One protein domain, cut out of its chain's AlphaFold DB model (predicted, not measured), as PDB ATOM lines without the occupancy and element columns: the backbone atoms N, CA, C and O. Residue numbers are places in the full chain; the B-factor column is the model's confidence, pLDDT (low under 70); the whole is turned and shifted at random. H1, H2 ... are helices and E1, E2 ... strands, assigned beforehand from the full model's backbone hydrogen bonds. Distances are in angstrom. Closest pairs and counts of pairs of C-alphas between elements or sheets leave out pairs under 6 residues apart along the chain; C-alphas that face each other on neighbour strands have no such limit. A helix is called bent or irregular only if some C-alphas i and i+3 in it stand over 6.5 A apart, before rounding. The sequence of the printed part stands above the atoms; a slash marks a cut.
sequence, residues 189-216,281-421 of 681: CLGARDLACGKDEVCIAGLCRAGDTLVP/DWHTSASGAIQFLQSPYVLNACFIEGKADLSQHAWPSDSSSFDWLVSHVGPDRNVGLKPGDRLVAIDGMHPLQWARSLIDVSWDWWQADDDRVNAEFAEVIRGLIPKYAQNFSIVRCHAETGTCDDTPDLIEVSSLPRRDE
ATOM      1  N   CYS A 189     157.476 215.527 186.403       94.44
ATOM      2  CA  CYS A 189     158.858 215.950 186.606       94.44
ATOM      3  C   CYS A 189     159.597 216.007 185.268       94.44
ATOM      4  O   CYS A 189     159.131 215.463 184.270       94.44
ATOM      5  N   LEU A 190     160.739 216.685 185.236       89.25
ATOM      6  CA  LEU A 190     161.504 216.923 184.019       89.25
ATOM      7  C   LEU A 190     162.718 215.990 183.902       89.25
ATOM      8  O   LEU A 190     163.016 215.532 182.807       89.25
ATOM      9  N   GLY A 191     163.390 215.638 185.001       89.25
ATOM     10  CA  GLY A 191     164.544 214.731 184.966       89.25
ATOM     11  C   GLY A 191     164.856 214.091 186.316       89.25
ATOM     12  O   GLY A 191     164.238 214.433 187.323       89.25
ATOM     13  N   ALA A 192     165.835 213.181 186.348       90.44
ATOM     14  CA  ALA A 192     166.137 212.291 187.484       90.44
ATOM     15  C   ALA A 192     166.157 212.944 188.883       90.44
ATOM     16  O   ALA A 192     165.812 212.290 189.864       90.44
ATOM     17  N   ARG A 193     166.559 214.219 188.983       89.12
ATOM     18  CA  ARG A 193     166.691 214.978 190.242       89.12
ATOM     19  C   ARG A 193     165.812 216.225 190.309       89.12
ATOM     20  O   ARG A 193     166.172 217.207 190.959       89.12
ATOM     21  N   ASP A 194     164.695 216.226 189.595       91.94
ATOM     22  CA  ASP A 194     163.745 217.330 189.661       91.94
ATOM     23  C   ASP A 194     163.214 217.508 191.095       91.94
ATOM     24  O   ASP A 194     162.745 216.559 191.725       91.94
ATOM     25  N   LEU A 195     163.264 218.743 191.595       92.00
ATOM     26  CA  LEU A 195     162.770 219.118 192.921       92.00
ATOM     27  C   LEU A 195     161.239 219.040 193.032       92.00
ATOM     28  O   LEU A 195     160.705 219.177 194.134       92.00
ATOM     29  N   ALA A 196     160.534 218.849 191.912       94.50
ATOM     30  CA  ALA A 196     159.115 218.517 191.899       94.50
ATOM     31  C   ALA A 196     158.822 217.191 192.621       94.50
ATOM     32  O   ALA A 196     157.761 217.063 193.232       94.50
ATOM     33  N   CYS A 197     159.759 216.236 192.583       94.31
ATOM     34  CA  CYS A 197     159.632 214.983 193.312       94.31
ATOM     35  C   CYS A 197     160.071 215.162 194.765       94.31
ATOM     36  O   CYS A 197     161.099 215.771 195.069       94.31
ATOM     37  N   GLY A 198     159.271 214.631 195.686       91.81
ATOM     38  CA  GLY A 198     159.598 214.620 197.103       91.81
ATOM     39  C   GLY A 198     160.836 213.775 197.414       91.81
ATOM     40  O   GLY A 198     161.294 212.969 196.614       91.81
ATOM     41  N   LYS A 199     161.353 213.901 198.642       90.88
ATOM     42  CA  LYS A 199     162.548 213.164 199.105       90.88
ATOM     43  C   LYS A 199     162.439 211.629 199.039       90.88
ATOM     44  O   LYS A 199     163.454 210.946 199.047       90.88
ATOM     45  N   ASP A 200     161.212 211.108 199.038       92.75
ATOM     46  CA  ASP A 200     160.897 209.675 198.994       92.75
ATOM     47  C   ASP A 200     160.329 209.275 197.621       92.75
ATOM     48  O   ASP A 200     159.683 208.238 197.488       92.75
ATOM     49  N   GLU A 201     160.525 210.122 196.611       93.88
ATOM     50  CA  GLU A 201     160.076 209.914 195.243       93.88
ATOM     51  C   GLU A 201     161.262 209.978 194.280       93.88
ATOM     52  O   GLU A 201     162.293 210.589 194.562       93.88
ATOM     53  N   VAL A 202     161.107 209.347 193.121       93.19
ATOM     54  CA  VAL A 202     162.096 209.366 192.043       93.19
ATOM     55  C   VAL A 202     161.428 209.764 190.733       93.19
ATOM     56  O   VAL A 202     160.332 209.292 190.421       93.19
ATOM     57  N   CYS A 203     162.075 210.644 189.967       94.12
ATOM     58  CA  CYS A 203     161.595 211.015 188.643       94.12
ATOM     59  C   CYS A 203     161.965 209.930 187.631       94.12
ATOM     60  O   CYS A 203     163.146 209.703 187.360       94.12
ATOM     61  N   ILE A 204     160.956 209.267 187.070       92.50
ATOM     62  CA  ILE A 204     161.131 208.243 186.039       92.50
ATOM     63  C   ILE A 204     160.148 208.532 184.915       92.50
ATOM     64  O   ILE A 204     158.934 208.546 185.135       92.50
ATOM     65  N   ALA A 205     160.685 208.737 183.712       90.44
ATOM     66  CA  ALA A 205     159.919 208.970 182.493       90.44
ATOM     67  C   ALA A 205     158.897 210.119 182.622       90.44
ATOM     68  O   ALA A 205     157.758 210.027 182.162       90.44
ATOM     69  N   GLY A 206     159.311 211.199 183.288       91.44
ATOM     70  CA  GLY A 206     158.522 212.419 183.451       91.44
ATOM     71  C   GLY A 206     157.472 212.391 184.567       91.44
ATOM     72  O   GLY A 206     156.649 213.303 184.645       91.44
ATOM     73  N   LEU A 207     157.479 211.371 185.433       92.12
ATOM     74  CA  LEU A 207     156.573 211.261 186.579       92.12
ATOM     75  C   LEU A 207     157.330 210.989 187.883       92.12
ATOM     76  O   LEU A 207     158.234 210.153 187.925       92.12
ATOM     77  N   CYS A 208     156.905 211.646 188.960       94.44
ATOM     78  CA  CYS A 208     157.340 211.341 190.316       94.44
ATOM     79  C   CYS A 208     156.684 210.042 190.786       94.44
ATOM     80  O   CYS A 208     155.454 209.910 190.845       94.44
ATOM     81  N   ARG A 209     157.530 209.060 191.091       92.94
ATOM     82  CA  ARG A 209     157.141 207.723 191.535       92.94
ATOM     83  C   ARG A 209     157.450 207.577 193.013       92.94
ATOM     84  O   ARG A 209     158.572 207.860 193.423       92.94
ATOM     85  N   ALA A 210     156.473 207.121 193.788       93.00
ATOM     86  CA  ALA A 210     156.644 206.851 195.209       93.00
ATOM     87  C   ALA A 210     157.662 205.718 195.404       93.00
ATOM     88  O   ALA A 210     157.431 204.586 194.992       93.00
ATOM     89  N   GLY A 211     158.816 206.025 195.993       93.38
ATOM     90  CA  GLY A 211     159.915 205.074 196.121       93.38
ATOM     91  C   GLY A 211     159.609 203.934 197.092       93.38
ATOM     92  O   GLY A 211     160.084 202.819 196.901       93.38
ATOM     93  N   ASP A 212     158.779 204.179 198.106       92.44
ATOM     94  CA  ASP A 212     158.370 203.180 199.099       92.44
ATOM     95  C   ASP A 212     157.516 202.046 198.518       92.44
ATOM     96  O   ASP A 212     157.483 200.965 199.104       92.44
ATOM     97  N   THR A 213     156.874 202.248 197.364       93.19
ATOM     98  CA  THR A 213     156.177 201.171 196.646       93.19
ATOM     99  C   THR A 213     157.124 200.332 195.788       93.19
ATOM    100  O   THR A 213     156.727 199.279 195.311       93.19
ATOM    101  N   LEU A 214     158.374 200.754 195.584       92.69
ATOM    102  CA  LEU A 214     159.322 200.097 194.673       92.69
ATOM    103  C   LEU A 214     160.373 199.242 195.390       92.69
ATOM    104  O   LEU A 214     161.193 198.597 194.734       92.69
ATOM    105  N   VAL A 215     160.372 199.270 196.721       92.38
ATOM    106  CA  VAL A 215     161.368 198.622 197.575       92.38
ATOM    107  C   VAL A 215     160.689 197.813 198.683       92.38
ATOM    108  O   VAL A 215     159.510 198.041 198.970       92.38
ATOM    109  N   PRO A 216     161.423 196.910 199.361       90.50
ATOM    110  CA  PRO A 216     160.867 196.173 200.482       90.50
ATOM    111  C   PRO A 216     160.376 197.079 201.618       90.50
ATOM    112  O   PRO A 216     160.769 198.241 201.766       90.50
ATOM    113  N   ASP A 281     181.579 196.857 189.600       92.69
ATOM    114  CA  ASP A 281     181.853 195.466 189.276       92.69
ATOM    115  C   ASP A 281     180.755 194.921 188.366       92.69
ATOM    116  O   ASP A 281     179.556 195.084 188.635       92.69
ATOM    117  N   TRP A 282     181.170 194.260 187.287       92.12
ATOM    118  CA  TRP A 282     180.282 193.818 186.222       92.12
ATOM    119  C   TRP A 282     179.274 192.777 186.734       92.12
ATOM    120  O   TRP A 282     178.101 192.775 186.349       92.12
ATOM    121  N   HIS A 283     179.661 191.884 187.642       92.69
ATOM    122  CA  HIS A 283     178.744 190.856 188.146       92.69
ATOM    123  C   HIS A 283     177.889 191.315 189.326       92.69
ATOM    124  O   HIS A 283     177.016 190.565 189.789       92.69
ATOM    125  N   THR A 284     178.115 192.528 189.815       93.19
ATOM    126  CA  THR A 284     177.478 193.057 191.010       93.19
ATOM    127  C   THR A 284     176.313 193.972 190.658       93.19
ATOM    128  O   THR A 284     176.458 195.000 190.007       93.19
ATOM    129  N   SER A 285     175.110 193.603 191.095       92.75
ATOM    130  CA  SER A 285     173.894 194.360 190.781       92.75
ATOM    131  C   SER A 285     172.821 194.213 191.852       92.75
ATOM    132  O   SER A 285     172.707 193.184 192.517       92.75
ATOM    133  N   ALA A 286     172.002 195.254 192.003       92.12
ATOM    134  CA  ALA A 286     170.779 195.222 192.794       92.12
ATOM    135  C   ALA A 286     169.583 195.442 191.865       92.12
ATOM    136  O   ALA A 286     169.536 196.429 191.134       92.12
ATOM    137  N   SER A 287     168.611 194.538 191.911       89.38
ATOM    138  CA  SER A 287     167.373 194.602 191.125       89.38
ATOM    139  C   SER A 287     166.153 194.634 192.039       89.38
ATOM    140  O   SER A 287     166.224 194.230 193.201       89.38
ATOM    141  N   GLY A 288     165.037 195.151 191.524       89.12
ATOM    142  CA  GLY A 288     163.796 195.321 192.277       89.12
ATOM    143  C   GLY A 288     162.653 195.855 191.416       89.12
ATOM    144  O   GLY A 288     162.796 196.032 190.204       89.12
ATOM    145  N   ALA A 289     161.515 196.160 192.047       90.12
ATOM    146  CA  ALA A 289     160.289 196.547 191.345       90.12
ATOM    147  C   ALA A 289     160.421 197.843 190.516       90.12
ATOM    148  O   ALA A 289     159.681 198.042 189.556       90.12
ATOM    149  N   ILE A 290     161.406 198.693 190.817       89.44
ATOM    150  CA  ILE A 290     161.737 199.877 190.009       89.44
ATOM    151  C   ILE A 290     162.041 199.550 188.536       89.44
ATOM    152  O   ILE A 290     161.818 200.389 187.665       89.44
ATOM    153  N   GLN A 291     162.506 198.336 188.227       85.88
ATOM    154  CA  GLN A 291     162.813 197.915 186.855       85.88
ATOM    155  C   GLN A 291     161.560 197.668 186.005       85.88
ATOM    156  O   GLN A 291     161.640 197.667 184.778       85.88
ATOM    157  N   PHE A 292     160.385 197.533 186.631       86.00
ATOM    158  CA  PHE A 292     159.102 197.484 185.921       86.00
ATOM    159  C   PHE A 292     158.691 198.855 185.372       86.00
ATOM    160  O   PHE A 292     157.779 198.937 184.551       86.00
ATOM    161  N   LEU A 293     159.348 199.933 185.815       88.69
ATOM    162  CA  LEU A 293     159.091 201.282 185.338       88.69
ATOM    163  C   LEU A 293     159.939 201.558 184.095       88.69
ATOM    164  O   LEU A 293     161.162 201.724 184.162       88.69
ATOM    165  N   GLN A 294     159.257 201.621 182.956       85.94
ATOM    166  CA  GLN A 294     159.843 201.930 181.660       85.94
ATOM    167  C   GLN A 294     159.423 203.320 181.185       85.94
ATOM    168  O   GLN A 294     158.468 203.914 181.686       85.94
ATOM    169  N   SER A 295     160.165 203.849 180.217       89.00
ATOM    170  CA  SER A 295     159.772 205.066 179.517       89.00
ATOM    171  C   SER A 295     158.810 204.730 178.378       89.00
ATOM    172  O   SER A 295     159.117 203.823 177.601       89.00
ATOM    173  N   PRO A 296     157.705 205.483 178.211       87.94
ATOM    174  CA  PRO A 296     156.888 205.380 177.013       87.94
ATOM    175  C   PRO A 296     157.606 205.933 175.785       87.94
ATOM    176  O   PRO A 296     157.301 205.538 174.668       87.94
ATOM    177  N   TYR A 297     158.560 206.843 175.976       92.25
ATOM    178  CA  TYR A 297     159.379 207.417 174.917       92.25
ATOM    179  C   TYR A 297     160.525 206.493 174.526       92.25
ATOM    180  O   TYR A 297     161.101 205.801 175.374       92.25
ATOM    181  N   VAL A 298     160.890 206.530 173.247       93.44
ATOM    182  CA  VAL A 298     161.868 205.629 172.644       93.44
ATOM    183  C   VAL A 298     162.929 206.392 171.876       93.44
ATOM    184  O   VAL A 298     162.626 207.271 171.074       93.44
ATOM    185  N   LEU A 299     164.176 205.974 172.076       96.06
ATOM    186  CA  LEU A 299     165.311 206.343 171.247       96.06
ATOM    187  C   LEU A 299     165.847 205.078 170.567       96.06
ATOM    188  O   LEU A 299     166.609 204.317 171.161       96.06
ATOM    189  N   ASN A 300     165.407 204.812 169.333       96.25
ATOM    190  CA  ASN A 300     165.765 203.594 168.593       96.25
ATOM    191  C   ASN A 300     167.115 203.744 167.861       96.25
ATOM    192  O   ASN A 300     167.199 203.627 166.638       96.25
ATOM    193  N   ALA A 301     168.164 204.075 168.614       97.44
ATOM    194  CA  ALA A 301     169.522 204.291 168.120       97.44
ATOM    195  C   ALA A 301     170.541 203.682 169.088       97.44
ATOM    196  O   ALA A 301     170.319 203.695 170.299       97.44
ATOM    197  N   CYS A 302     171.650 203.176 168.555       98.00
ATOM    198  CA  CYS A 302     172.732 202.591 169.339       98.00
ATOM    199  C   CYS A 302     173.992 203.435 169.232       98.00
ATOM    200  O   CYS A 302     174.369 203.868 168.140       98.00
ATOM    201  N   PHE A 303     174.644 203.651 170.372       97.94
ATOM    202  CA  PHE A 303     175.863 204.440 170.469       97.94
ATOM    203  C   PHE A 303     177.060 203.525 170.714       97.94
ATOM    204  O   PHE A 303     176.930 202.474 171.334       97.94
ATOM    205  N   ILE A 304     178.216 203.935 170.204       97.25
ATOM    206  CA  ILE A 304     179.493 203.248 170.363       97.25
ATOM    207  C   ILE A 304     180.574 204.271 170.702       97.25
ATOM    208  O   ILE A 304     180.494 205.436 170.297       97.25
ATOM    209  N   GLU A 305     181.587 203.836 171.441       96.44
ATOM    210  CA  GLU A 305     182.774 204.645 171.677       96.44
ATOM    211  C   GLU A 305     183.583 204.781 170.386       96.44
ATOM    212  O   GLU A 305     183.787 203.822 169.641       96.44
ATOM    213  N   GLY A 306     184.031 205.995 170.095       96.81
ATOM    214  CA  GLY A 306     184.662 206.313 168.831       96.81
ATOM    215  C   GLY A 306     185.488 207.589 168.869       96.81
ATOM    216  O   GLY A 306     185.668 208.241 169.900       96.81
ATOM    217  N   LYS A 307     185.998 207.953 167.696       97.94
ATOM    218  CA  LYS A 307     186.729 209.191 167.456       97.94
ATOM    219  C   LYS A 307     185.920 210.077 166.523       97.94
ATOM    220  O   LYS A 307     185.712 209.730 165.359       97.94
ATOM    221  N   ALA A 308     185.526 211.248 167.013       97.94
ATOM    222  CA  ALA A 308     184.786 212.247 166.252       97.94
ATOM    223  C   ALA A 308     185.675 213.032 165.269       97.94
ATOM    224  O   ALA A 308     185.748 214.259 165.311       97.94
ATOM    225  N   ASP A 309     186.389 212.336 164.385       98.19
ATOM    226  CA  ASP A 309     187.409 212.919 163.507       98.19
ATOM    227  C   ASP A 309     186.884 213.997 162.542       98.19
ATOM    228  O   ASP A 309     187.672 214.837 162.102       98.19
ATOM    229  N   LEU A 310     185.572 214.042 162.290       98.25
ATOM    230  CA  LEU A 310     184.926 215.081 161.487       98.25
ATOM    231  C   LEU A 310     184.398 216.261 162.311       98.25
ATOM    232  O   LEU A 310     184.475 217.394 161.847       98.25
ATOM    233  N   SER A 311     183.899 216.042 163.530       97.94
ATOM    234  CA  SER A 311     183.204 217.077 164.321       97.94
ATOM    235  C   SER A 311     183.998 217.633 165.508       97.94
ATOM    236  O   SER A 311     183.660 218.700 166.019       97.94
ATOM    237  N   GLN A 312     185.087 216.980 165.930       96.25
ATOM    238  CA  GLN A 312     185.872 217.382 167.110       96.25
ATOM    239  C   GLN A 312     186.488 218.788 167.017       96.25
ATOM    240  O   GLN A 312     186.874 219.372 168.024       96.25
ATOM    241  N   HIS A 313     186.622 219.341 165.811       93.31
ATOM    242  CA  HIS A 313     187.171 220.680 165.614       93.31
ATOM    243  C   HIS A 313     186.160 221.784 165.967       93.31
ATOM    244  O   HIS A 313     186.557 222.815 166.509       93.31
ATOM    245  N   ALA A 314     184.874 221.560 165.675       92.00
ATOM    246  CA  ALA A 314     183.776 222.460 166.018       92.00
ATOM    247  C   ALA A 314     183.289 222.215 167.453       92.00
ATOM    248  O   ALA A 314     183.014 223.163 168.188       92.00
ATOM    249  N   TRP A 315     183.260 220.945 167.875       93.12
ATOM    250  CA  TRP A 315     182.888 220.532 169.225       93.12
ATOM    251  C   TRP A 315     183.997 219.671 169.848       93.12
ATOM    252  O   TRP A 315     184.037 218.467 169.596       93.12
ATOM    253  N   PRO A 316     184.926 220.243 170.630       94.62
ATOM    254  CA  PRO A 316     186.073 219.512 171.167       94.62
ATOM    255  C   PRO A 316     185.692 218.227 171.908       94.62
ATOM    256  O   PRO A 316     184.737 218.214 172.683       94.62
ATOM    257  N   SER A 317     186.430 217.145 171.658       95.12
ATOM    258  CA  SER A 317     186.334 215.904 172.437       95.12
ATOM    259  C   SER A 317     186.877 216.099 173.855       95.12
ATOM    260  O   SER A 317     187.760 216.931 174.086       95.12
ATOM    261  N   ASP A 318     186.363 215.319 174.807       92.00
ATOM    262  CA  ASP A 318     186.940 215.225 176.147       92.00
ATOM    263  C   ASP A 318     188.275 214.467 176.064       92.00
ATOM    264  O   ASP A 318     188.384 213.430 175.417       92.00
ATOM    265  N   SER A 319     189.320 214.977 176.714       89.88
ATOM    266  CA  SER A 319     190.626 214.306 176.749       89.88
ATOM    267  C   SER A 319     190.639 213.016 177.578       89.88
ATOM    268  O   SER A 319     191.617 212.275 177.517       89.88
ATOM    269  N   SER A 320     189.610 212.782 178.395       86.69
ATOM    270  CA  SER A 320     189.540 211.684 179.362       86.69
ATOM    271  C   SER A 320     188.650 210.514 178.929       86.69
ATOM    272  O   SER A 320     188.626 209.501 179.624       86.69
ATOM    273  N   SER A 321     187.942 210.618 177.799       90.69
ATOM    274  CA  SER A 321     187.057 209.560 177.295       90.69
ATOM    275  C   SER A 321     186.912 209.603 175.776       90.69
ATOM    276  O   SER A 321     187.164 210.630 175.148       90.69
ATOM    277  N   PHE A 322     186.451 208.505 175.180       94.88
ATOM    278  CA  PHE A 322     186.063 208.483 173.771       94.88
ATOM    279  C   PHE A 322     184.788 209.291 173.510       94.88
ATOM    280  O   PHE A 322     183.989 209.549 174.414       94.88
ATOM    281  N   ASP A 323     184.592 209.672 172.249       97.50
ATOM    282  CA  ASP A 323     183.343 210.266 171.789       97.50
ATOM    283  C   ASP A 323     182.269 209.189 171.648       97.50
ATOM    284  O   ASP A 323     182.576 208.043 171.324       97.50
ATOM    285  N   TRP A 324     181.002 209.549 171.843       97.88
ATOM    286  CA  TRP A 324     179.886 208.630 171.625       97.88
ATOM    287  C   TRP A 324     179.235 208.911 170.276       97.88
ATOM    288  O   TRP A 324     178.596 209.947 170.068       97.88
ATOM    289  N   LEU A 325     179.434 207.981 169.348       98.62
ATOM    290  CA  LEU A 325     178.955 208.058 167.974       98.62
ATOM    291  C   LEU A 325     177.752 207.137 167.804       98.62
ATOM    292  O   LEU A 325     177.724 206.041 168.357       98.62
ATOM    293  N   VAL A 326     176.767 207.546 167.012       98.62
ATOM    294  CA  VAL A 326     175.697 206.654 166.565       98.62
ATOM    295  C   VAL A 326     176.328 205.597 165.661       98.62
ATOM    296  O   VAL A 326     176.893 205.921 164.619       98.62
ATOM    297  N   SER A 327     176.247 204.336 166.072       97.88
ATOM    298  CA  SER A 327     176.751 203.187 165.313       97.88
ATOM    299  C   SER A 327     175.758 202.796 164.220       97.88
ATOM    300  O   SER A 327     176.087 202.762 163.038       97.88
ATOM    301  N   HIS A 328     174.511 202.569 164.629       97.81
ATOM    302  CA  HIS A 328     173.397 202.175 163.778       97.81
ATOM    303  C   HIS A 328     172.070 202.584 164.434       97.81
ATOM    304  O   HIS A 328     172.015 202.959 165.611       97.81
ATOM    305  N   VAL A 329     170.991 202.536 163.656       97.38
ATOM    306  CA  VAL A 329     169.645 202.929 164.088       97.38
ATOM    307  C   VAL A 329     168.623 201.900 163.641       97.38
ATOM    308  O   VAL A 329     168.810 201.236 162.624       97.38
ATOM    309  N   GLY A 330     167.525 201.792 164.383       95.44
ATOM    310  CA  GLY A 330     166.387 200.999 163.939       95.44
ATOM    311  C   GLY A 330     165.669 201.645 162.749       95.44
ATOM    312  O   GLY A 330     165.891 202.826 162.453       95.44
ATOM    313  N   PRO A 331     164.789 200.893 162.067       93.00
ATOM    314  CA  PRO A 331     164.114 201.351 160.849       93.00
ATOM    315  C   PRO A 331     163.184 202.551 161.083       93.00
ATOM    316  O   PRO A 331     162.900 203.308 160.155       93.00
ATOM    317  N   ASP A 332     162.726 202.746 162.315       92.25
ATOM    318  CA  ASP A 332     161.864 203.842 162.728       92.25
ATOM    319  C   ASP A 332     162.270 204.385 164.104       92.25
ATOM    320  O   ASP A 332     163.196 203.899 164.755       92.25
ATOM    321  N   ARG A 333     161.571 205.441 164.536       93.50
ATOM    322  CA  ARG A 333     161.633 205.994 165.899       93.50
ATOM    323  C   ARG A 333     163.038 206.372 166.398       93.50
ATOM    324  O   ARG A 333     163.317 206.426 167.593       93.50
ATOM    325  N   ASN A 334     163.914 206.686 165.456       95.00
ATOM    326  CA  ASN A 334     165.303 207.082 165.666       95.00
ATOM    327  C   ASN A 334     165.500 208.609 165.627       95.00
ATOM    328  O   ASN A 334     166.632 209.072 165.615       95.00
ATOM    329  N   VAL A 335     164.413 209.393 165.550       95.88
ATOM    330  CA  VAL A 335     164.412 210.870 165.437       95.88
ATOM    331  C   VAL A 335     165.368 211.428 164.372       95.88
ATOM    332  O   VAL A 335     165.978 212.492 164.526       95.88
ATOM    333  N   GLY A 336     165.500 210.688 163.268       96.69
ATOM    334  CA  GLY A 336     166.341 211.049 162.132       96.69
ATOM    335  C   GLY A 336     167.838 210.899 162.389       96.69
ATOM    336  O   GLY A 336     168.619 211.424 161.600       96.69
ATOM    337  N   LEU A 337     168.247 210.245 163.485       98.06
ATOM    338  CA  LEU A 337     169.646 209.896 163.731       98.06
ATOM    339  C   LEU A 337     170.188 208.986 162.634       98.06
ATOM    340  O   LEU A 337     169.468 208.148 162.088       98.06
ATOM    341  N   LYS A 338     171.473 209.163 162.329       97.94
ATOM    342  CA  LYS A 338     172.200 208.382 161.328       97.94
ATOM    343  C   LYS A 338     173.539 207.900 161.884       97.94
ATOM    344  O   LYS A 338     174.097 208.566 162.756       97.94
ATOM    345  N   PRO A 339     174.086 206.786 161.364       98.25
ATOM    346  CA  PRO A 339     175.461 206.387 161.644       98.25
ATOM    347  C   PRO A 339     176.444 207.555 161.489       98.25
ATOM    348  O   PRO A 339     176.422 208.265 160.484       98.25
ATOM    349  N   GLY A 340     177.290 207.759 162.496       98.38
ATOM    350  CA  GLY A 340     178.269 208.845 162.561       98.38
ATOM    351  C   GLY A 340     177.774 210.147 163.203       98.38
ATOM    352  O   GLY A 340     178.613 210.979 163.555       98.38
ATOM    353  N   ASP A 341     176.469 210.327 163.440       98.81
ATOM    354  CA  ASP A 341     175.988 211.402 164.323       98.81
ATOM    355  C   ASP A 341     176.658 211.272 165.704       98.81
ATOM    356  O   ASP A 341     176.932 210.165 166.169       98.81
ATOM    357  N   ARG A 342     176.942 212.385 166.384       98.56
ATOM    358  CA  ARG A 342     177.661 212.375 167.669       98.56
ATOM    359  C   ARG A 342     176.809 212.929 168.795       98.56
ATOM    360  O   ARG A 342     176.343 214.063 168.716       98.56
ATOM    361  N   LEU A 343     176.688 212.168 169.877       98.62
ATOM    362  CA  LEU A 343     176.081 212.626 171.121       98.62
ATOM    363  C   LEU A 343     177.092 213.462 171.904       98.62
ATOM    364  O   LEU A 343     178.134 212.957 172.309       98.62
ATOM    365  N   VAL A 344     176.792 214.749 172.087       97.94
ATOM    366  CA  VAL A 344     177.733 215.713 172.689       97.94
ATOM    367  C   VAL A 344     177.288 216.243 174.047       97.94
ATOM    368  O   VAL A 344     178.132 216.703 174.814       97.94
ATOM    369  N   ALA A 345     175.992 216.173 174.366       97.88
ATOM    370  CA  ALA A 345     175.496 216.515 175.694       97.88
ATOM    371  C   ALA A 345     174.162 215.834 176.026       97.88
ATOM    372  O   ALA A 345     173.359 215.567 175.133       97.88
ATOM    373  N   ILE A 346     173.909 215.619 177.317       98.12
ATOM    374  CA  ILE A 346     172.609 215.233 177.880       98.12
ATOM    375  C   ILE A 346     172.350 216.156 179.068       98.12
ATOM    376  O   ILE A 346     173.213 216.294 179.936       98.12
ATOM    377  N   ASP A 347     171.213 216.852 179.073       97.25
ATOM    378  CA  ASP A 347     170.893 217.908 180.048       97.25
ATOM    379  C   ASP A 347     172.030 218.942 180.225       97.25
ATOM    380  O   ASP A 347     172.309 219.427 181.322       97.25
ATOM    381  N   GLY A 348     172.740 219.252 179.134       95.75
ATOM    382  CA  GLY A 348     173.883 220.173 179.126       95.75
ATOM    383  C   GLY A 348     175.191 219.626 179.718       95.75
ATOM    384  O   GLY A 348     176.170 220.369 179.780       95.75
ATOM    385  N   MET A 349     175.246 218.356 180.132       96.06
ATOM    386  CA  MET A 349     176.457 217.687 180.627       96.06
ATOM    387  C   MET A 349     177.075 216.772 179.568       96.06
ATOM    388  O   MET A 349     176.366 216.248 178.711       96.06
ATOM    389  N   HIS A 350     178.386 216.522 179.655       96.12
ATOM    390  CA  HIS A 350     179.048 215.516 178.820       96.12
ATOM    391  C   HIS A 350     178.368 214.138 178.997       96.12
ATOM    392  O   HIS A 350     178.092 213.772 180.144       96.12
ATOM    393  N   PRO A 351     178.120 213.347 177.933       97.06
ATOM    394  CA  PRO A 351     177.294 212.136 178.018       97.06
ATOM    395  C   PRO A 351     177.769 211.117 179.062       97.06
ATOM    396  O   PRO A 351     176.969 210.651 179.874       97.06
ATOM    397  N   LEU A 352     179.078 210.845 179.124       95.44
ATOM    398  CA  LEU A 352     179.646 209.948 180.137       95.44
ATOM    399  C   LEU A 352     179.480 210.498 181.562       95.44
ATOM    400  O   LEU A 352     179.168 209.750 182.486       95.44
ATOM    401  N   GLN A 353     179.658 211.810 181.755       95.50
ATOM    402  CA  GLN A 353     179.491 212.436 183.071       95.50
ATOM    403  C   GLN A 353     178.024 212.385 183.510       95.50
ATOM    404  O   GLN A 353     177.742 212.087 184.669       95.50
ATOM    405  N   TRP A 354     177.091 212.612 182.579       96.81
ATOM    406  CA  TRP A 354     175.662 212.472 182.832       96.81
ATOM    407  C   TRP A 354     175.300 211.041 183.233       96.81
ATOM    408  O   TRP A 354     174.680 210.855 184.280       96.81
ATOM    409  N   ALA A 355     175.762 210.035 182.484       96.00
ATOM    410  CA  ALA A 355     175.498 208.627 182.782       96.00
ATOM    411  C   ALA A 355     176.066 208.208 184.150       96.00
ATOM    412  O   ALA A 355     175.345 207.646 184.976       96.00
ATOM    413  N   ARG A 356     177.322 208.573 184.445       94.94
ATOM    414  CA  ARG A 356     177.954 208.339 185.757       94.94
ATOM    415  C   ARG A 356     177.212 209.040 186.890       94.94
ATOM    416  O   ARG A 356     177.105 208.487 187.981       94.94
ATOM    417  N   SER A 357     176.641 210.217 186.627       95.62
ATOM    418  CA  SER A 357     175.846 210.922 187.629       95.62
ATOM    419  C   SER A 357     174.617 210.126 188.066       95.62
ATOM    420  O   SER A 357     174.125 210.388 189.145       95.62
ATOM    421  N   LEU A 358     174.114 209.149 187.307       95.88
ATOM    422  CA  LEU A 358     172.908 208.397 187.679       95.88
ATOM    423  C   LEU A 358     173.143 207.289 188.721       95.88
ATOM    424  O   LEU A 358     172.202 206.559 189.034       95.88
ATOM    425  N   ILE A 359     174.354 207.147 189.271       94.94
ATOM    426  CA  ILE A 359     174.708 206.111 190.261       94.94
ATOM    427  C   ILE A 359     173.826 206.127 191.526       94.94
ATOM    428  O   ILE A 359     173.656 205.118 192.202       94.94
ATOM    429  N   ASP A 360     173.224 207.256 191.869       92.00
ATOM    430  CA  ASP A 360     172.324 207.446 193.012       92.00
ATOM    431  C   ASP A 360     170.844 207.480 192.597       92.00
ATOM    432  O   ASP A 360     170.020 207.939 193.374       92.00
ATOM    433  N   VAL A 361     170.491 207.061 191.375       92.00
ATOM    434  CA  VAL A 361     169.095 207.047 190.901       92.00
ATOM    435  C   VAL A 361     168.786 205.778 190.111       92.00
ATOM    436  O   VAL A 361     167.823 205.073 190.419       92.00
ATOM    437  N   SER A 362     169.599 205.453 189.106       92.88
ATOM    438  CA  SER A 362     169.337 204.332 188.207       92.88
ATOM    439  C   SER A 362     169.782 203.011 188.820       92.88
ATOM    440  O   SER A 362     170.960 202.796 189.087       92.88
ATOM    441  N   TRP A 363     168.839 202.087 189.006       91.31
ATOM    442  CA  TRP A 363     169.154 200.708 189.399       91.31
ATOM    443  C   TRP A 363     169.669 199.864 188.230       91.31
ATOM    444  O   TRP A 363     170.219 198.796 188.461       91.31
ATOM    445  N   ASP A 364     169.549 200.379 187.007       86.88
ATOM    446  CA  ASP A 364     170.119 199.794 185.790       86.88
ATOM    447  C   ASP A 364     171.528 200.356 185.504       86.88
ATOM    448  O   ASP A 364     172.078 200.159 184.426       86.88
ATOM    449  N   TRP A 365     172.088 201.138 186.437       91.00
ATOM    450  CA  TRP A 365     173.453 201.646 186.335       91.00
ATOM    451  C   TRP A 365     174.441 200.506 186.552       91.00
ATOM    452  O   TRP A 365     174.309 199.728 187.500       91.00
ATOM    453  N   TRP A 366     175.426 200.447 185.671       83.12
ATOM    454  CA  TRP A 366     176.361 199.348 185.551       83.12
ATOM    455  C   TRP A 366     177.691 199.877 185.034       83.12
ATOM    456  O   TRP A 366     177.687 200.765 184.180       83.12
ATOM    457  N   GLN A 367     178.796 199.364 185.565       89.31
ATOM    458  CA  GLN A 367     180.144 199.762 185.182       89.31
ATOM    459  C   GLN A 367     181.078 198.550 185.264       89.31
ATOM    460  O   GLN A 367     180.993 197.777 186.220       89.31
ATOM    461  N   ALA A 368     181.967 198.448 184.282       92.75
ATOM    462  CA  ALA A 368     183.135 197.583 184.249       92.75
ATOM    463  C   ALA A 368     184.019 197.679 185.507       92.75
ATOM    464  O   ALA A 368     184.175 198.751 186.094       92.75
ATOM    465  N   ASP A 369     184.667 196.565 185.849       94.94
ATOM    466  CA  ASP A 369     185.655 196.462 186.928       94.94
ATOM    467  C   ASP A 369     186.921 197.294 186.641       94.94
ATOM    468  O   ASP A 369     187.558 197.832 187.547       94.94
ATOM    469  N   ASP A 370     187.317 197.390 185.369       95.00
ATOM    470  CA  ASP A 370     188.384 198.262 184.887       95.00
ATOM    471  C   ASP A 370     187.809 199.652 184.571       95.00
ATOM    472  O   ASP A 370     187.169 199.866 183.541       95.00
ATOM    473  N   ASP A 371     188.086 200.627 185.443       91.62
ATOM    474  CA  ASP A 371     187.588 202.013 185.365       91.62
ATOM    475  C   ASP A 371     187.907 202.751 184.042       91.62
ATOM    476  O   ASP A 371     187.383 203.846 183.783       91.62
ATOM    477  N   ARG A 372     188.790 202.195 183.202       91.88
ATOM    478  CA  ARG A 372     189.113 202.733 181.871       91.88
ATOM    479  C   ARG A 372     188.028 202.427 180.837       91.88
ATOM    480  O   ARG A 372     187.972 203.124 179.826       91.88
ATOM    481  N   VAL A 373     187.182 201.430 181.084       93.19
ATOM    482  CA  VAL A 373     186.159 200.929 180.158       93.19
ATOM    483  C   VAL A 373     184.820 201.617 180.420       93.19
ATOM    484  O   VAL A 373     184.371 201.718 181.557       93.19
ATOM    485  N   ASN A 374     184.171 202.118 179.361       93.06
ATOM    486  CA  ASN A 374     182.866 202.794 179.463       93.06
ATOM    487  C   ASN A 374     181.850 202.330 178.408       93.06
ATOM    488  O   ASN A 374     180.798 202.956 178.235       93.06
ATOM    489  N   ALA A 375     182.146 201.234 177.708       92.62
ATOM    490  CA  ALA A 375     181.327 200.738 176.609       92.62
ATOM    491  C   ALA A 375     179.892 200.396 177.049       92.62
ATOM    492  O   ALA A 375     178.950 200.641 176.295       92.62
ATOM    493  N   GLU A 376     179.693 199.903 178.278       91.50
ATOM    494  CA  GLU A 376     178.351 199.579 178.781       91.50
ATOM    495  C   GLU A 376     177.478 200.829 178.888       91.50
ATOM    496  O   GLU A 376     176.302 200.784 178.529       91.50
ATOM    497  N   PHE A 377     178.046 201.967 179.312       94.38
ATOM    498  CA  PHE A 377     177.304 203.225 179.376       94.38
ATOM    499  C   PHE A 377     176.845 203.683 177.996       94.38
ATOM    500  O   PHE A 377     175.690 204.088 177.859       94.38
ATOM    501  N   ALA A 378     177.715 203.598 176.985       94.56
ATOM    502  CA  ALA A 378     177.353 203.931 175.609       94.56
ATOM    503  C   ALA A 378     176.227 203.019 175.090       94.56
ATOM    504  O   ALA A 378     175.287 203.495 174.453       94.56
ATOM    505  N   GLU A 379     176.258 201.730 175.430       92.38
ATOM    506  CA  GLU A 379     175.232 200.768 175.023       92.38
ATOM    507  C   GLU A 379     173.863 201.048 175.666       92.38
ATOM    508  O   GLU A 379     172.831 201.062 174.984       92.38
ATOM    509  N   VAL A 380     173.826 201.309 176.979       92.75
ATOM    510  CA  VAL A 380     172.560 201.490 177.711       92.75
ATOM    511  C   VAL A 380     171.989 202.906 177.602       92.75
ATOM    512  O   VAL A 380     170.828 203.128 177.968       92.75
ATOM    513  N   ILE A 381     172.747 203.877 177.071       95.50
ATOM    514  CA  ILE A 381     172.346 205.293 177.069       95.50
ATOM    515  C   ILE A 381     171.007 205.537 176.368       95.50
ATOM    516  O   ILE A 381     170.224 206.388 176.797       95.50
ATOM    517  N   ARG A 382     170.687 204.735 175.345       94.56
ATOM    518  CA  ARG A 382     169.410 204.808 174.622       94.56
ATOM    519  C   ARG A 382     168.186 204.523 175.495       94.56
ATOM    520  O   ARG A 382     167.092 204.974 175.177       94.56
ATOM    521  N   GLY A 383     168.360 203.761 176.577       92.94
ATOM    522  CA  GLY A 383     167.324 203.480 177.567       92.94
ATOM    523  C   GLY A 383     167.328 204.495 178.706       92.94
ATOM    524  O   GLY A 383     166.268 204.842 179.222       92.94
ATOM    525  N   LEU A 384     168.507 205.015 179.064       95.56
ATOM    526  CA  LEU A 384     168.649 206.001 180.133       95.56
ATOM    527  C   LEU A 384     168.113 207.380 179.732       95.56
ATOM    528  O   LEU A 384     167.411 207.989 180.536       95.56
ATOM    529  N   ILE A 385     168.387 207.859 178.509       97.12
ATOM    530  CA  ILE A 385     167.931 209.181 178.039       97.12
ATOM    531  C   ILE A 385     166.403 209.317 178.161       97.12
ATOM    532  O   ILE A 385     165.960 210.200 178.892       97.12
ATOM    533  N   PRO A 386     165.574 208.433 177.566       95.00
ATOM    534  CA  PRO A 386     164.121 208.553 177.689       95.00
ATOM    535  C   PRO A 386     163.607 208.415 179.130       95.00
ATOM    536  O   PRO A 386     162.537 208.919 179.463       95.00
ATOM    537  N   LYS A 387     164.356 207.714 179.989       93.88
ATOM    538  CA  LYS A 387     163.963 207.436 181.373       93.88
ATOM    539  C   LYS A 387     164.275 208.597 182.323       93.88
ATOM    540  O   LYS A 387     163.495 208.818 183.249       93.88
ATOM    541  N   TYR A 388     165.373 209.322 182.108       96.06
ATOM    542  CA  TYR A 388     165.936 210.235 183.111       96.06
ATOM    543  C   TYR A 388     166.294 211.642 182.612       96.06
ATOM    544  O   TYR A 388     166.476 212.521 183.458       96.06
ATOM    545  N   ALA A 389     166.421 211.858 181.298       97.00
ATOM    546  CA  ALA A 389     166.844 213.141 180.733       97.00
ATOM    547  C   ALA A 389     165.659 214.046 180.367       97.00
ATOM    548  O   ALA A 389     164.555 213.576 180.089       97.00
ATOM    549  N   GLN A 390     165.927 215.350 180.298       96.25
ATOM    550  CA  GLN A 390     165.037 216.360 179.717       96.25
ATOM    551  C   GLN A 390     165.293 216.505 178.222       96.25
ATOM    552  O   GLN A 390     164.359 216.523 177.420       96.25
ATOM    553  N   ASN A 391     166.567 216.596 177.848       97.56
ATOM    554  CA  ASN A 391     167.003 216.788 176.473       97.56
ATOM    555  C   ASN A 391     168.401 216.212 176.239       97.56
ATOM    556  O   ASN A 391     169.152 215.900 177.165       97.56
ATOM    557  N   PHE A 392     168.758 216.086 174.968       98.50
ATOM    558  CA  PHE A 392     170.100 215.713 174.544       98.50
ATOM    559  C   PHE A 392     170.493 216.468 173.275       98.50
ATOM    560  O   PHE A 392     169.642 216.946 172.529       98.50
ATOM    561  N   SER A 393     171.797 216.625 173.060       98.56
ATOM    562  CA  SER A 393     172.370 217.379 171.944       98.56
ATOM    563  C   SER A 393     173.159 216.470 171.010       98.56
ATOM    564  O   SER A 393     174.038 215.731 171.464       98.56
ATOM    565  N   ILE A 394     172.877 216.559 169.710       98.50
ATOM    566  CA  ILE A 394     173.494 215.736 168.664       98.50
ATOM    567  C   ILE A 394     174.175 216.625 167.628       98.50
ATOM    568  O   ILE A 394     173.536 217.501 167.057       98.50
ATOM    569  N   VAL A 395     175.441 216.361 167.314       98.62
ATOM    570  CA  VAL A 395     176.062 216.875 166.086       98.62
ATOM    571  C   VAL A 395     175.705 215.940 164.935       98.62
ATOM    572  O   VAL A 395     176.054 214.758 164.973       98.62
ATOM    573  N   ARG A 396     175.007 216.466 163.925       98.31
ATOM    574  CA  ARG A 396     174.589 215.708 162.742       98.31
ATOM    575  C   ARG A 396     175.723 215.587 161.737       98.31
ATOM    576  O   ARG A 396     176.456 216.552 161.518       98.31
ATOM    577  N   CYS A 397     175.828 214.434 161.093       98.19
ATOM    578  CA  CYS A 397     176.783 214.209 160.018       98.19
ATOM    579  C   CYS A 397     176.104 213.744 158.729       98.19
ATOM    580  O   CYS A 397     175.101 213.028 158.725       98.19
ATOM    581  N   HIS A 398     176.677 214.171 157.605       97.38
ATOM    582  CA  HIS A 398     176.081 214.041 156.281       97.38
ATOM    583  C   HIS A 398     177.007 213.233 155.378       97.38
ATOM    584  O   HIS A 398     178.076 213.689 154.964       97.38
ATOM    585  N   ALA A 399     176.583 212.009 155.069       96.38
ATOM    586  CA  ALA A 399     177.326 211.070 154.234       96.38
ATOM    587  C   ALA A 399     177.599 211.621 152.826       96.38
ATOM    588  O   ALA A 399     178.621 211.313 152.219       96.38
ATOM    589  N   GLU A 400     176.689 212.441 152.295       96.88
ATOM    590  CA  GLU A 400     176.758 212.970 150.934       96.88
ATOM    591  C   GLU A 400     177.893 213.985 150.760       96.88
ATOM    592  O   GLU A 400     178.471 214.092 149.678       96.88
ATOM    593  N   THR A 401     178.210 214.733 151.819       96.50
ATOM    594  CA  THR A 401     179.257 215.762 151.817       96.50
ATOM    595  C   THR A 401     180.518 215.328 152.552       96.50
ATOM    596  O   THR A 401     181.563 215.943 152.351       96.50
ATOM    597  N   GLY A 402     180.446 214.288 153.388       96.06
ATOM    598  CA  GLY A 402     181.555 213.877 154.249       96.06
ATOM    599  C   GLY A 402     181.846 214.889 155.360       96.06
ATOM    600  O   GLY A 402     182.993 215.025 155.780       96.06
ATOM    601  N   THR A 403     180.836 215.652 155.791       96.94
ATOM    602  CA  THR A 403     180.968 216.728 156.788       96.94
ATOM    603  C   THR A 403     179.949 216.572 157.909       96.94
ATOM    604  O   THR A 403     178.946 215.878 157.752       96.94
ATOM    605  N   CYS A 404     180.179 217.259 159.024       98.31
ATOM    606  CA  CYS A 404     179.225 217.378 160.122       98.31
ATOM    607  C   CYS A 404     178.848 218.842 160.344       98.31
ATOM    608  O   CYS A 404     179.568 219.737 159.899       98.31
ATOM    609  N   ASP A 405     177.727 219.070 161.017       97.75
ATOM    610  CA  ASP A 405     177.278 220.411 161.372       97.75
ATOM    611  C   ASP A 405     178.157 221.007 162.485       97.75
ATOM    612  O   ASP A 405     178.576 220.313 163.412       97.75
ATOM    613  N   ASP A 406     178.417 222.315 162.417       95.19
ATOM    614  CA  ASP A 406     179.216 223.023 163.431       95.19
ATOM    615  C   ASP A 406     178.435 223.277 164.734       95.19
ATOM    616  O   ASP A 406     179.012 223.615 165.768       95.19
ATOM    617  N   THR A 407     177.108 223.139 164.686       95.62
ATOM    618  CA  THR A 407     176.196 223.359 165.813       95.62
ATOM    619  C   THR A 407     175.313 222.133 166.021       95.62
ATOM    620  O   THR A 407     174.723 221.666 165.049       95.62
ATOM    621  N   PRO A 408     175.168 221.629 167.253       97.31
ATOM    622  CA  PRO A 408     174.356 220.471 167.540       97.31
ATOM    623  C   PRO A 408     172.883 220.841 167.627       97.31
ATOM    624  O   PRO A 408     172.505 221.913 168.108       97.31
ATOM    625  N   ASP A 409     172.062 219.882 167.236       97.62
ATOM    626  CA  ASP A 409     170.624 219.901 167.422       97.62
ATOM    627  C   ASP A 409     170.291 219.552 168.869       97.62
ATOM    628  O   ASP A 409     170.728 218.517 169.377       97.62
ATOM    629  N   LEU A 410     169.469 220.380 169.512       98.19
ATOM    630  CA  LEU A 410     168.861 220.060 170.800       98.19
ATOM    631  C   LEU A 410     167.550 219.299 170.573       98.19
ATOM    632  O   LEU A 410     166.647 219.800 169.900       98.19
ATOM    633  N   ILE A 411     167.435 218.109 171.157       98.31
ATOM    634  CA  ILE A 411     166.252 217.251 171.063       98.31
ATOM    635  C   ILE A 411     165.644 217.102 172.456       98.31
ATOM    636  O   ILE A 411     166.278 216.579 173.370       98.31
ATOM    637  N   GLU A 412     164.395 217.537 172.605       97.38
ATOM    638  CA  GLU A 412     163.619 217.344 173.833       97.38
ATOM    639  C   GLU A 412     163.157 215.888 173.941       97.38
ATOM    640  O   GLU A 412     162.571 215.346 173.001       97.38
ATOM    641  N   VAL A 413     163.338 215.255 175.100       95.75
ATOM    642  CA  VAL A 413     162.909 213.862 175.332       95.75
ATOM    643  C   VAL A 413     161.398 213.709 175.160       95.75
ATOM    644  O   VAL A 413     160.931 212.723 174.600       95.75
ATOM    645  N   SER A 414     160.625 214.725 175.546       92.50
ATOM    646  CA  SER A 414     159.169 214.756 175.347       92.50
ATOM    647  C   SER A 414     158.733 214.773 173.873       92.50
ATOM    648  O   SER A 414     157.568 214.505 173.583       92.50
ATOM    649  N   SER A 415     159.650 215.073 172.945       94.88
ATOM    650  CA  SER A 415     159.409 215.024 171.497       94.88
ATOM    651  C   SER A 415     159.718 213.662 170.871       94.88
ATOM    652  O   SER A 415     159.418 213.448 169.694       94.88
ATOM    653  N   LEU A 416     160.315 212.741 171.636       95.44
ATOM    654  CA  LEU A 416     160.615 211.404 171.151       95.44
ATOM    655  C   LEU A 416     159.323 210.647 170.801       95.44
ATOM    656  O   LEU A 416     158.276 210.840 171.428       95.44
ATOM    657  N   PRO A 417     159.389 209.746 169.814       93.69
ATOM    658  CA  PRO A 417     158.294 208.838 169.519       93.69
ATOM    659  C   PRO A 417     157.996 207.952 170.728       93.69
ATOM    660  O   PRO A 417     158.886 207.609 171.511       93.69
ATOM    661  N   ARG A 418     156.730 207.562 170.852       89.75
ATOM    662  CA  ARG A 418     156.283 206.645 171.897       89.75
ATOM    663  C   ARG A 418     156.285 205.206 171.394       89.75
ATOM    664  O   ARG A 418     156.195 204.972 170.189       89.75
ATOM    665  N   ARG A 419     156.407 204.275 172.333       84.25
ATOM    666  CA  ARG A 419     156.229 202.840 172.134       84.25
ATOM    667  C   ARG A 419     154.750 202.494 172.316       84.25
ATOM    668  O   ARG A 419     154.105 203.075 173.188       84.25
ATOM    669  N   ASP A 420     154.237 201.577 171.504       76.56
ATOM    670  CA  ASP A 420     152.846 201.125 171.631       76.56
ATOM    671  C   ASP A 420     152.744 199.962 172.635       76.56
ATOM    672  O   ASP A 420     151.757 199.834 173.358       76.56
ATOM    673  N   GLU A 421     153.802 199.148 172.730       74.44
ATOM    674  CA  GLU A 421     153.908 197.997 173.632       74.44
ATOM    675  C   GLU A 421     155.315 197.908 174.255       74.44
ATOM    676  O   GLU A 421     156.299 198.382 173.683       74.44
TER     677      GLU A 421
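Overview. This is residues 189 to 216 and 281 to 421 of the 681 residues of the protein "Peptidase family S41" of Deltaproteobacteria bacterium ADurb.Bin207 (UniProt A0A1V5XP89). There is little regular structure: a strongly twisted sheet, E4 E5 E6 E7 E8, antiparallel, has H3 and H2 on one face, and hairpin E1 and E2 sits by H3's last residues. The 169 printed residues include three named helices and eight strands, ordered E1 E2 E3 H1 E4 E5 E6 H2 H3 E7 E8; the class is mixed, with 66 residues in named elements. It is compact, radius of gyration of the C-alphas 16.3 A, spanning 54 by 37 by 29 A.

Along the chain. Find E4, residues 301 to 306, from (169.522, 204.291, 168.120); E5 is 323 to 329, 17.3 A, E6 342 to 346, E7 391 to 395, and E8 409 to 412, ending at (163.619, 217.344, 173.833). H2, 351 to 360, and H3, 375 to 388, 19.2 A, are irregular: C-alphas 357 and 360 are 7.3 A apart, 379 and 382 7.1 A. E1 is 201 to 204, E2 207 to 210, E3 285 to 287, H1 289 to 292.

Arrangement. In the meander E4 E5 E6, successive antiparallel neighbours, find N 304 and O 325, 2.8 A, within hydrogen-bond range. H3 touches H2, closest C-alphas Phe 377 and Ala 355, 6.6 A. O i to N i+4 pairs within range are 3 of 6 in H2, 6 of 10 in H3; H1 is too short. E3 pairs with no named strand.

Size, cuts and confidence. Residues 217 to 280 are cut out, a 23.8 A gap between C-alphas 216 and 281. Links E4 to E5, E5 to E6, H2 to H3 and E7 to E8 are long. No printed residue is under 70 in pLDDT.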